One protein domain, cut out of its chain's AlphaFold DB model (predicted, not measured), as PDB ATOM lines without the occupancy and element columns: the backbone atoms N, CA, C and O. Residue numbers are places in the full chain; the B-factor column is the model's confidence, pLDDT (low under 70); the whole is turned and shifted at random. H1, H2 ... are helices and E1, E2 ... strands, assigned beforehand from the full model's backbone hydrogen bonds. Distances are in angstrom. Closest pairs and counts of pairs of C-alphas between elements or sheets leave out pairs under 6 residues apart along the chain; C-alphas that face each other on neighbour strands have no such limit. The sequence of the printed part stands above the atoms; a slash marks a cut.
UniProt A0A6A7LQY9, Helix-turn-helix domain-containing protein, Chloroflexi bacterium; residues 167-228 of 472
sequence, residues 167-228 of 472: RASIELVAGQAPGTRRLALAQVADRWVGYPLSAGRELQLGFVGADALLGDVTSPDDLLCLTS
ATOM      1  N   ARG A 167     151.876 120.637 132.102       43.72
ATOM      2  CA  ARG A 167     151.957 119.189 131.911       43.72
ATOM      3  C   ARG A 167     150.924 118.538 132.832       43.72
ATOM      4  O   ARG A 167     151.203 118.316 134.004       43.72
ATOM      5  N   ALA A 168     149.725 118.298 132.323       50.47
ATOM      6  CA  ALA A 168     148.748 117.469 132.984       50.47
ATOM      7  C   ALA A 168     149.189 116.042 132.688       50.47
ATOM      8  O   ALA A 168     149.295 115.660 131.521       50.47
ATOM      9  N   SER A 169     149.503 115.276 133.729       53.88
ATOM     10  CA  SER A 169     149.654 113.831 133.599       53.88
ATOM     11  C   SER A 169     148.375 113.290 132.960       53.88
ATOM     12  O   SER A 169     147.298 113.409 133.552       53.88
ATOM     13  N   ILE A 170     148.473 112.767 131.738       68.12
ATOM     14  CA  ILE A 170     147.315 112.209 131.042       68.12
ATOM     15  C   ILE A 170     147.198 110.746 131.419       68.12
ATOM     16  O   ILE A 170     148.071 109.936 131.104       68.12
ATOM     17  N   GLU A 171     146.086 110.395 132.054       75.06
ATOM     18  CA  GLU A 171     145.733 108.995 132.222       75.06
ATOM     19  C   GLU A 171     145.114 108.485 130.925       75.06
ATOM     20  O   GLU A 171     144.066 108.958 130.479       75.06
ATOM     21  N   LEU A 172     145.776 107.525 130.285       75.44
ATOM     22  CA  LEU A 172     145.212 106.845 129.129       75.44
ATOM     23  C   LEU A 172     144.218 105.793 129.615       75.44
ATOM     24  O   LEU A 172     144.597 104.863 130.329       75.44
ATOM     25  N   VAL A 173     142.960 105.898 129.186       74.31
ATOM     26  CA  VAL A 173     141.974 104.849 129.477       74.31
ATOM     27  C   VAL A 173     142.449 103.545 128.845       74.31
ATOM     28  O   VAL A 173     142.770 103.508 127.654       74.31
ATOM     29  N   ALA A 174     142.494 102.483 129.659       56.09
ATOM     30  CA  ALA A 174     142.973 101.161 129.273       56.09
ATOM     31  C   ALA A 174     142.395 100.727 127.915       56.09
ATOM     32  O   ALA A 174     141.183 100.745 127.686       56.09
ATOM     33  N   GLY A 175     143.302 100.369 127.007       52.81
ATOM     34  CA  GLY A 175     143.011 100.185 125.592       52.81
ATOM     35  C   GLY A 175     143.755 101.199 124.731       52.81
ATOM     36  O   GLY A 175     143.134 101.949 123.978       52.81
ATOM     37  N   GLN A 176     145.095 101.184 124.776       44.66
ATOM     38  CA  GLN A 176     145.836 101.547 123.573       44.66
ATOM     39  C   GLN A 176     145.299 100.638 122.472       44.66
ATOM     40  O   GLN A 176     145.524  99.430 122.498       44.66
ATOM     41  N   ALA A 177     144.552 101.186 121.518       51.12
ATOM     42  CA  ALA A 177     144.473 100.494 120.252       51.12
ATOM     43  C   ALA A 177     145.893 100.535 119.681       51.12
ATOM     44  O   ALA A 177     146.427 101.640 119.518       51.12
ATOM     45  N   PRO A 178     146.525  99.382 119.416       55.25
ATOM     46  CA  PRO A 178     147.824  99.367 118.770       55.25
ATOM     47  C   PRO A 178     147.764 100.244 117.512       55.25
ATOM     48  O   PRO A 178     146.876 100.073 116.676       55.25
ATOM     49  N   GLY A 179     148.673 101.214 117.399       68.19
ATOM     50  CA  GLY A 179     148.863 101.976 116.163       68.19
ATOM     51  C   GLY A 179     148.118 103.309 116.017       68.19
ATOM     52  O   GLY A 179     148.166 103.872 114.926       68.19
ATOM     53  N   THR A 180     147.480 103.865 117.060       79.88
ATOM     54  CA  THR A 180     147.018 105.270 117.018       79.88
ATOM     55  C   THR A 180     147.835 106.184 117.923       79.88
ATOM     56  O   THR A 180     148.068 105.885 119.090       79.88
ATOM     57  N   ARG A 181     148.241 107.335 117.379       85.19
ATOM     58  CA  ARG A 181     148.834 108.448 118.138       85.19
ATOM     59  C   ARG A 181     147.814 109.540 118.452       85.19
ATOM     60  O   ARG A 181     148.166 110.538 119.058       85.19
ATOM     61  N   ARG A 182     146.569 109.400 117.999       88.19
ATOM     62  CA  ARG A 182     145.537 110.436 118.105       88.19
ATOM     63  C   ARG A 182     144.720 110.215 119.370       88.19
ATOM     64  O   ARG A 182     144.214 109.115 119.582       88.19
ATOM     65  N   LEU A 183     144.567 111.260 120.175       89.12
ATOM     66  CA  LEU A 183     143.777 111.243 121.401       89.12
ATOM     67  C   LEU A 183     142.640 112.255 121.313       89.12
ATOM     68  O   LEU A 183     142.836 113.372 120.834       89.12
ATOM     69  N   ALA A 184     141.475 111.881 121.828       91.94
ATOM     70  CA  ALA A 184     140.526 112.846 122.362       91.94
ATOM     71  C   ALA A 184     140.816 113.050 123.854       91.94
ATOM     72  O   ALA A 184     141.274 112.121 124.523       91.94
ATOM     73  N   LEU A 185     140.570 114.252 124.362       92.06
ATOM     74  CA  LEU A 185     140.866 114.651 125.733       92.06
ATOM     75  C   LEU A 185     139.612 115.189 126.424       92.06
ATOM     76  O   LEU A 185     138.798 115.895 125.820       92.06
ATOM     77  N   ALA A 186     139.501 114.891 127.713       94.38
ATOM     78  CA  ALA A 186     138.545 115.509 128.622       94.38
ATOM     79  C   ALA A 186     139.146 115.594 130.026       94.38
ATOM     80  O   ALA A 186     139.917 114.713 130.414       94.38
ATOM     81  N   GLN A 187     138.768 116.609 130.795       92.88
ATOM     82  CA  GLN A 187     139.048 116.621 132.227       92.88
ATOM     83  C   GLN A 187     137.949 115.843 132.949       92.88
ATOM     84  O   GLN A 187     136.777 116.136 132.753       92.88
ATOM     85  N   VAL A 188     138.308 114.855 133.767       91.56
ATOM     86  CA  VAL A 188     137.362 114.140 134.633       91.56
ATOM     87  C   VAL A 188     137.844 114.307 136.066       91.56
ATOM     88  O   VAL A 188     138.963 113.904 136.382       91.56
ATOM     89  N   ALA A 189     137.015 114.920 136.913       84.75
ATOM     90  CA  ALA A 189     137.439 115.436 138.217       84.75
ATOM     91  C   ALA A 189     138.617 116.423 138.066       84.75
ATOM     92  O   ALA A 189     138.470 117.442 137.400       84.75
ATOM     93  N   ASP A 190     139.770 116.139 138.658       81.88
ATOM     94  CA  ASP A 190     140.962 116.992 138.670       81.88
ATOM     95  C   ASP A 190     142.037 116.570 137.651       81.88
ATOM     96  O   ASP A 190     143.064 117.236 137.526       81.88
ATOM     97  N   ARG A 191     141.797 115.511 136.868       86.88
ATOM     98  CA  ARG A 191     142.781 114.939 135.935       86.88
ATOM     99  C   ARG A 191     142.344 115.000 134.478       86.88
ATOM    100  O   ARG A 191     141.159 114.930 134.153       86.88
ATOM    101  N   TRP A 192     143.321 115.085 133.579       88.50
ATOM    102  CA  TRP A 192     143.089 114.926 132.147       88.50
ATOM    103  C   TRP A 192     143.127 113.451 131.776       88.50
ATOM    104  O   TRP A 192     144.071 112.730 132.092       88.50
ATOM    105  N   VAL A 193     142.093 113.017 131.070       89.38
ATOM    106  CA  VAL A 193     141.938 111.643 130.614       89.38
ATOM    107  C   VAL A 193     142.044 111.616 129.093       89.38
ATOM    108  O   VAL A 193     141.373 112.379 128.390       89.38
ATOM    109  N   GLY A 194     142.913 110.742 128.590       89.75
ATOM    110  CA  GLY A 194     143.167 110.548 127.171       89.75
ATOM    111  C   GLY A 194     142.457 109.318 126.627       89.75
ATOM    112  O   GLY A 194     142.602 108.210 127.146       89.75
ATOM    113  N   TYR A 195     141.723 109.507 125.532       88.81
ATOM    114  CA  TYR A 195     140.961 108.462 124.856       88.81
ATOM    115  C   TYR A 195     141.567 108.206 123.473       88.81
ATOM    116  O   TYR A 195     141.408 109.043 122.576       88.81
ATOM    117  N   PRO A 196     142.250 107.065 123.262       87.06
ATOM    118  CA  PRO A 196     142.803 106.714 121.960       87.06
ATOM    119  C   PRO A 196     141.729 106.656 120.871       87.06
ATOM    120  O   PRO A 196     140.757 105.902 120.965       87.06
ATOM    121  N   LEU A 197     141.924 107.442 119.813       85.56
ATOM    122  CA  LEU A 197     141.074 107.458 118.628       85.56
ATOM    123  C   LEU A 197     141.511 106.328 117.700       85.56
ATOM    124  O   LEU A 197     142.509 106.437 116.987       85.56
ATOM    125  N   SER A 198     140.808 105.206 117.794       76.75
ATOM    126  CA  SER A 198     141.089 103.986 117.046       76.75
ATOM    127  C   SER A 198     140.013 103.690 116.014       76.75
ATOM    128  O   SER A 198     138.872 104.126 116.156       76.75
ATOM    129  N   ALA A 199     140.338 102.864 115.017       59.78
ATOM    130  CA  ALA A 199     139.392 102.451 113.978       59.78
ATOM    131  C   ALA A 199     138.054 101.938 114.554       59.78
ATOM    132  O   ALA A 199     136.991 102.326 114.079       59.78
ATOM    133  N   GLY A 200     138.083 101.149 115.635       63.50
ATOM    134  CA  GLY A 200     136.869 100.647 116.291       63.50
ATOM    135  C   GLY A 200     136.005 101.721 116.969       63.50
ATOM    136  O   GLY A 200     134.822 101.485 117.195       63.50
ATOM    137  N   ARG A 201     136.572 102.894 117.280       66.38
ATOM    138  CA  ARG A 201     135.869 104.045 117.871       66.38
ATOM    139  C   ARG A 201     135.498 105.115 116.837       66.38
ATOM    140  O   ARG A 201     134.534 105.835 117.046       66.38
ATOM    141  N   GLU A 202     136.235 105.211 115.733       59.97
ATOM    142  CA  GLU A 202     136.073 106.274 114.728       59.97
ATOM    143  C   GLU A 202     135.212 105.871 113.523       59.97
ATOM    144  O   GLU A 202     134.534 106.705 112.927       59.97
ATOM    145  N   LEU A 203     135.187 104.591 113.146       59.78
ATOM    146  CA  LEU A 203     134.546 104.159 111.897       59.78
ATOM    147  C   LEU A 203     133.004 104.142 111.930       59.78
ATOM    148  O   LEU A 203     132.389 103.636 110.997       59.78
ATOM    149  N   GLN A 204     132.360 104.706 112.958       61.41
ATOM    150  CA  GLN A 204     130.899 104.854 112.978       61.41
ATOM    151  C   GLN A 204     130.405 105.994 112.076       61.41
ATOM    152  O   GLN A 204     129.379 105.844 111.421       61.41
ATOM    153  N   LEU A 205     131.123 107.121 112.033       60.16
ATOM    154  CA  LEU A 205     130.724 108.326 111.284       60.16
ATOM    155  C   LEU A 205     131.882 108.948 110.479       60.16
ATOM    156  O   LEU A 205     131.666 109.904 109.734       60.16
ATOM    157  N   GLY A 206     133.099 108.406 110.605       72.62
ATOM    158  CA  GLY A 206     134.320 108.912 109.976       72.62
ATOM    159  C   GLY A 206     135.370 109.348 111.002       72.62
ATOM    160  O   GLY A 206     135.101 109.432 112.198       72.62
ATOM    161  N   PHE A 207     136.590 109.629 110.538       80.88
ATOM    162  CA  PHE A 207     137.664 110.091 111.422       80.88
ATOM    163  C   PHE A 207     137.301 111.423 112.088       80.88
ATOM    164  O   PHE A 207     136.984 112.401 111.409       80.88
ATOM    165  N   VAL A 208     137.384 111.468 113.418       82.31
ATOM    166  CA  VAL A 208     137.067 112.663 114.219       82.31
ATOM    167  C   VAL A 208     138.319 113.500 114.489       82.31
ATOM    168  O   VAL A 208     139.436 112.992 114.491       82.31
ATOM    169  N   GLY A 209     138.175 114.805 114.722       86.81
ATOM    170  CA  GLY A 209     139.319 115.642 115.107       86.81
ATOM    171  C   GLY A 209     139.980 115.133 116.397       86.81
ATOM    172  O   GLY A 209     139.279 114.783 117.343       86.81
ATOM    173  N   ALA A 210     141.315 115.081 116.428       91.06
ATOM    174  CA  ALA A 210     142.064 114.765 117.642       91.06
ATOM    175  C   ALA A 210     142.282 116.032 118.481       91.06
ATOM    176  O   ALA A 210     142.514 117.105 117.928       91.06
ATOM    177  N   ASP A 211     142.253 115.885 119.800       91.44
ATOM    178  CA  ASP A 211     142.573 116.940 120.764       91.44
ATOM    179  C   ASP A 211     144.065 116.982 121.087       91.44
ATOM    180  O   ASP A 211     144.595 118.036 121.432       91.44
ATOM    181  N   ALA A 212     144.750 115.846 120.956       89.31
ATOM    182  CA  ALA A 212     146.194 115.762 121.088       89.31
ATOM    183  C   ALA A 212     146.784 114.629 120.242       89.31
ATOM    184  O   ALA A 212     146.091 113.676 119.868       89.31
ATOM    185  N   LEU A 213     148.083 114.736 119.963       86.81
ATOM    186  CA  LEU A 213     148.899 113.646 119.440       86.81
ATOM    187  C   LEU A 213     149.904 113.188 120.501       86.81
ATOM    188  O   LEU A 213     150.578 114.023 121.103       86.81
ATOM    189  N   LEU A 214     150.024 111.875 120.686       80.81
ATOM    190  CA  LEU A 214     151.138 111.255 121.399       80.81
ATOM    191  C   LEU A 214     152.422 111.442 120.578       80.81
ATOM    192  O   LEU A 214     152.429 111.160 119.373       80.81
ATOM    193  N   GLY A 215     153.483 111.928 121.224       69.94
ATOM    194  CA  GLY A 215     154.820 112.029 120.650       69.94
ATOM    195  C   GLY A 215     155.405 110.667 120.269       69.94
ATOM    196  O   GLY A 215     154.899 109.614 120.656       69.94
ATOM    197  N   ASP A 216     156.488 110.685 119.488       60.53
ATOM    198  CA  ASP A 216     157.158 109.467 119.000       60.53
ATOM    199  C   ASP A 216     158.010 108.771 120.086       60.53
ATOM    200  O   ASP A 216     158.555 107.691 119.857       60.53
ATOM    201  N   VAL A 217     158.121 109.372 121.276       48.53
ATOM    202  CA  VAL A 217     158.906 108.860 122.406       48.53
ATOM    203  C   VAL A 217     157.968 108.233 123.436       48.53
ATOM    204  O   VAL A 217     156.917 108.778 123.751       48.53
ATOM    205  N   THR A 218     158.375 107.095 123.991       47.28
ATOM    206  CA  THR A 218     157.698 106.243 124.989       47.28
ATOM    207  C   THR A 218     157.334 106.909 126.330       47.28
ATOM    208  O   THR A 218     157.025 106.208 127.290       47.28
ATOM    209  N   SER A 219     157.352 108.240 126.426       50.25
ATOM    210  CA  SER A 219     156.880 108.976 127.597       50.25
ATOM    211  C   SER A 219     155.459 109.511 127.342       50.25
ATOM    212  O   SER A 219     155.257 110.247 126.374       50.25
ATOM    213  N   PRO A 220     154.482 109.200 128.216       52.53
ATOM    214  CA  PRO A 220     153.136 109.788 128.206       52.53
ATOM    215  C   PRO A 220     153.098 111.326 128.274       52.53
ATOM    216  O   PRO A 220     152.031 111.908 128.095       52.53
ATOM    217  N   ASP A 221     154.237 111.980 128.526       54.59
ATOM    218  CA  ASP A 221     154.331 113.411 128.821       54.59
ATOM    219  C   ASP A 221     154.609 114.288 127.588       54.59
ATOM    220  O   ASP A 221     154.494 115.516 127.671       54.59
ATOM    221  N   ASP A 222     154.970 113.701 126.438       66.00
ATOM    222  CA  ASP A 222     155.203 114.461 125.204       66.00
ATOM    223  C   ASP A 222     153.947 114.476 124.328       66.00
ATOM    224  O   ASP A 222     153.776 113.700 123.387       66.00
ATOM    225  N   LEU A 223     153.020 115.361 124.690       76.62
ATOM    226  CA  LEU A 223     151.751 115.546 123.996       76.62
ATOM    227  C   LEU A 223     151.769 116.828 123.169       76.62
ATOM    228  O   LEU A 223     151.976 117.932 123.683       76.62
ATOM    229  N   LEU A 224     151.465 116.695 121.879       83.31
ATOM    230  CA  LEU A 224     151.125 117.832 121.034       83.31
ATOM    231  C   LEU A 224     149.626 118.104 121.163       83.31
ATOM    232  O   LEU A 224     148.822 117.461 120.492       83.31
ATOM    233  N   CYS A 225     149.254 119.059 122.014       85.50
ATOM    234  CA  CYS A 225     147.870 119.517 122.125       85.50
ATOM    235  C   CYS A 225     147.451 120.254 120.844       85.50
ATOM    236  O   CYS A 225     148.114 121.191 120.401       85.50
ATOM    237  N   LEU A 226     146.342 119.815 120.258       88.12
ATOM    238  CA  LEU A 226     145.693 120.405 119.086       88.12
ATOM    239  C   LEU A 226     144.458 121.238 119.467       88.12
ATOM    240  O   LEU A 226     143.877 121.906 118.614       88.12
ATOM    241  N   THR A 227     144.060 121.190 120.739       88.50
ATOM    242  CA  THR A 227     142.924 121.914 121.317       88.50
ATOM    243  C   THR A 227     143.364 122.753 122.519       88.50
ATOM    244  O   THR A 227     144.473 122.570 123.030       88.50
ATOM    245  N   SER A 228     142.516 123.683 122.967       87.31
ATOM    246  CA  SER A 228     142.806 124.514 124.141       87.31
ATOM    247  C   SER A 228     142.467 123.784 125.453       87.31
ATOM    248  O   SER A 228     141.554 122.952 125.462       87.31
TER     249      SER A 228
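Overview. This is residues 167 to 228 of the 472 residues of the protein "Helix-turn-helix domain-containing protein" of Chloroflexi bacterium (UniProt A0A6A7LQY9). One strongly twisted sheet of five strands curls like part of a barrel, left open between its edge strands E1 and E5. The long hairpin of E2 and E3 has E1 beside E3, while the short hairpin of E4 and E5 joins at the first residues of E2; the small helix H1 lies off the sheet, beyond the end of E3. The printed part has 62 residues, in the order E1, E2, E3, H1, E4, E5, mostly strand, with under half of its residues in named elements. It is compact, with a radius of gyration of the C-alphas of 11.2 A and spans of 31 by 26 by 22 A.

Along the chain. Find C-alpha 170 at (147.315, 112.209, 131.042), where E1, residues 170 to 172, begins. E2, residues 182 to 188, runs 18.8 A from (145.537, 110.436, 118.105), and E3, residues 191 to 196, runs 16.2 A. H1 is residues 199 to 202, E4 is 212 to 214, and E5 is 223 to 225, ending at (147.870, 119.517, 122.125).

Arrangement. Across the mixed sheet you meet E1, E3, E2, E4, E5. E1 is parallel to E3, with N 194 and O 171 at 2.8 A. E3 is antiparallel to E2, with N 193 and O 186 at 2.8 A. E2 pairs staggered, with E4 over residues 182 to 183, antiparallel, N 183 and O 212 at 2.9 A. E4 and E5 are antiparallel, N 213 and O 224 at 2.9 A. E3, H1 and E4 form a split strand-helix-strand unit, two strands of one sheet with a helix between them along the chain and E2 between them in the sheet, and its crossover is right-handed. H1 is not on the sheet and is too short for any O i to N i+4 pair; its 1 O i to N i+3 pair is within range.

Size, cuts and confidence. The C-alphas farthest apart, of Arg 167 and Gln 204, are 31.7 A apart. The printed part has no cut and no long link. Look for pLDDT under 70 at residues 167 to 170, 174 to 179, 199 to 205 and 215 to 222.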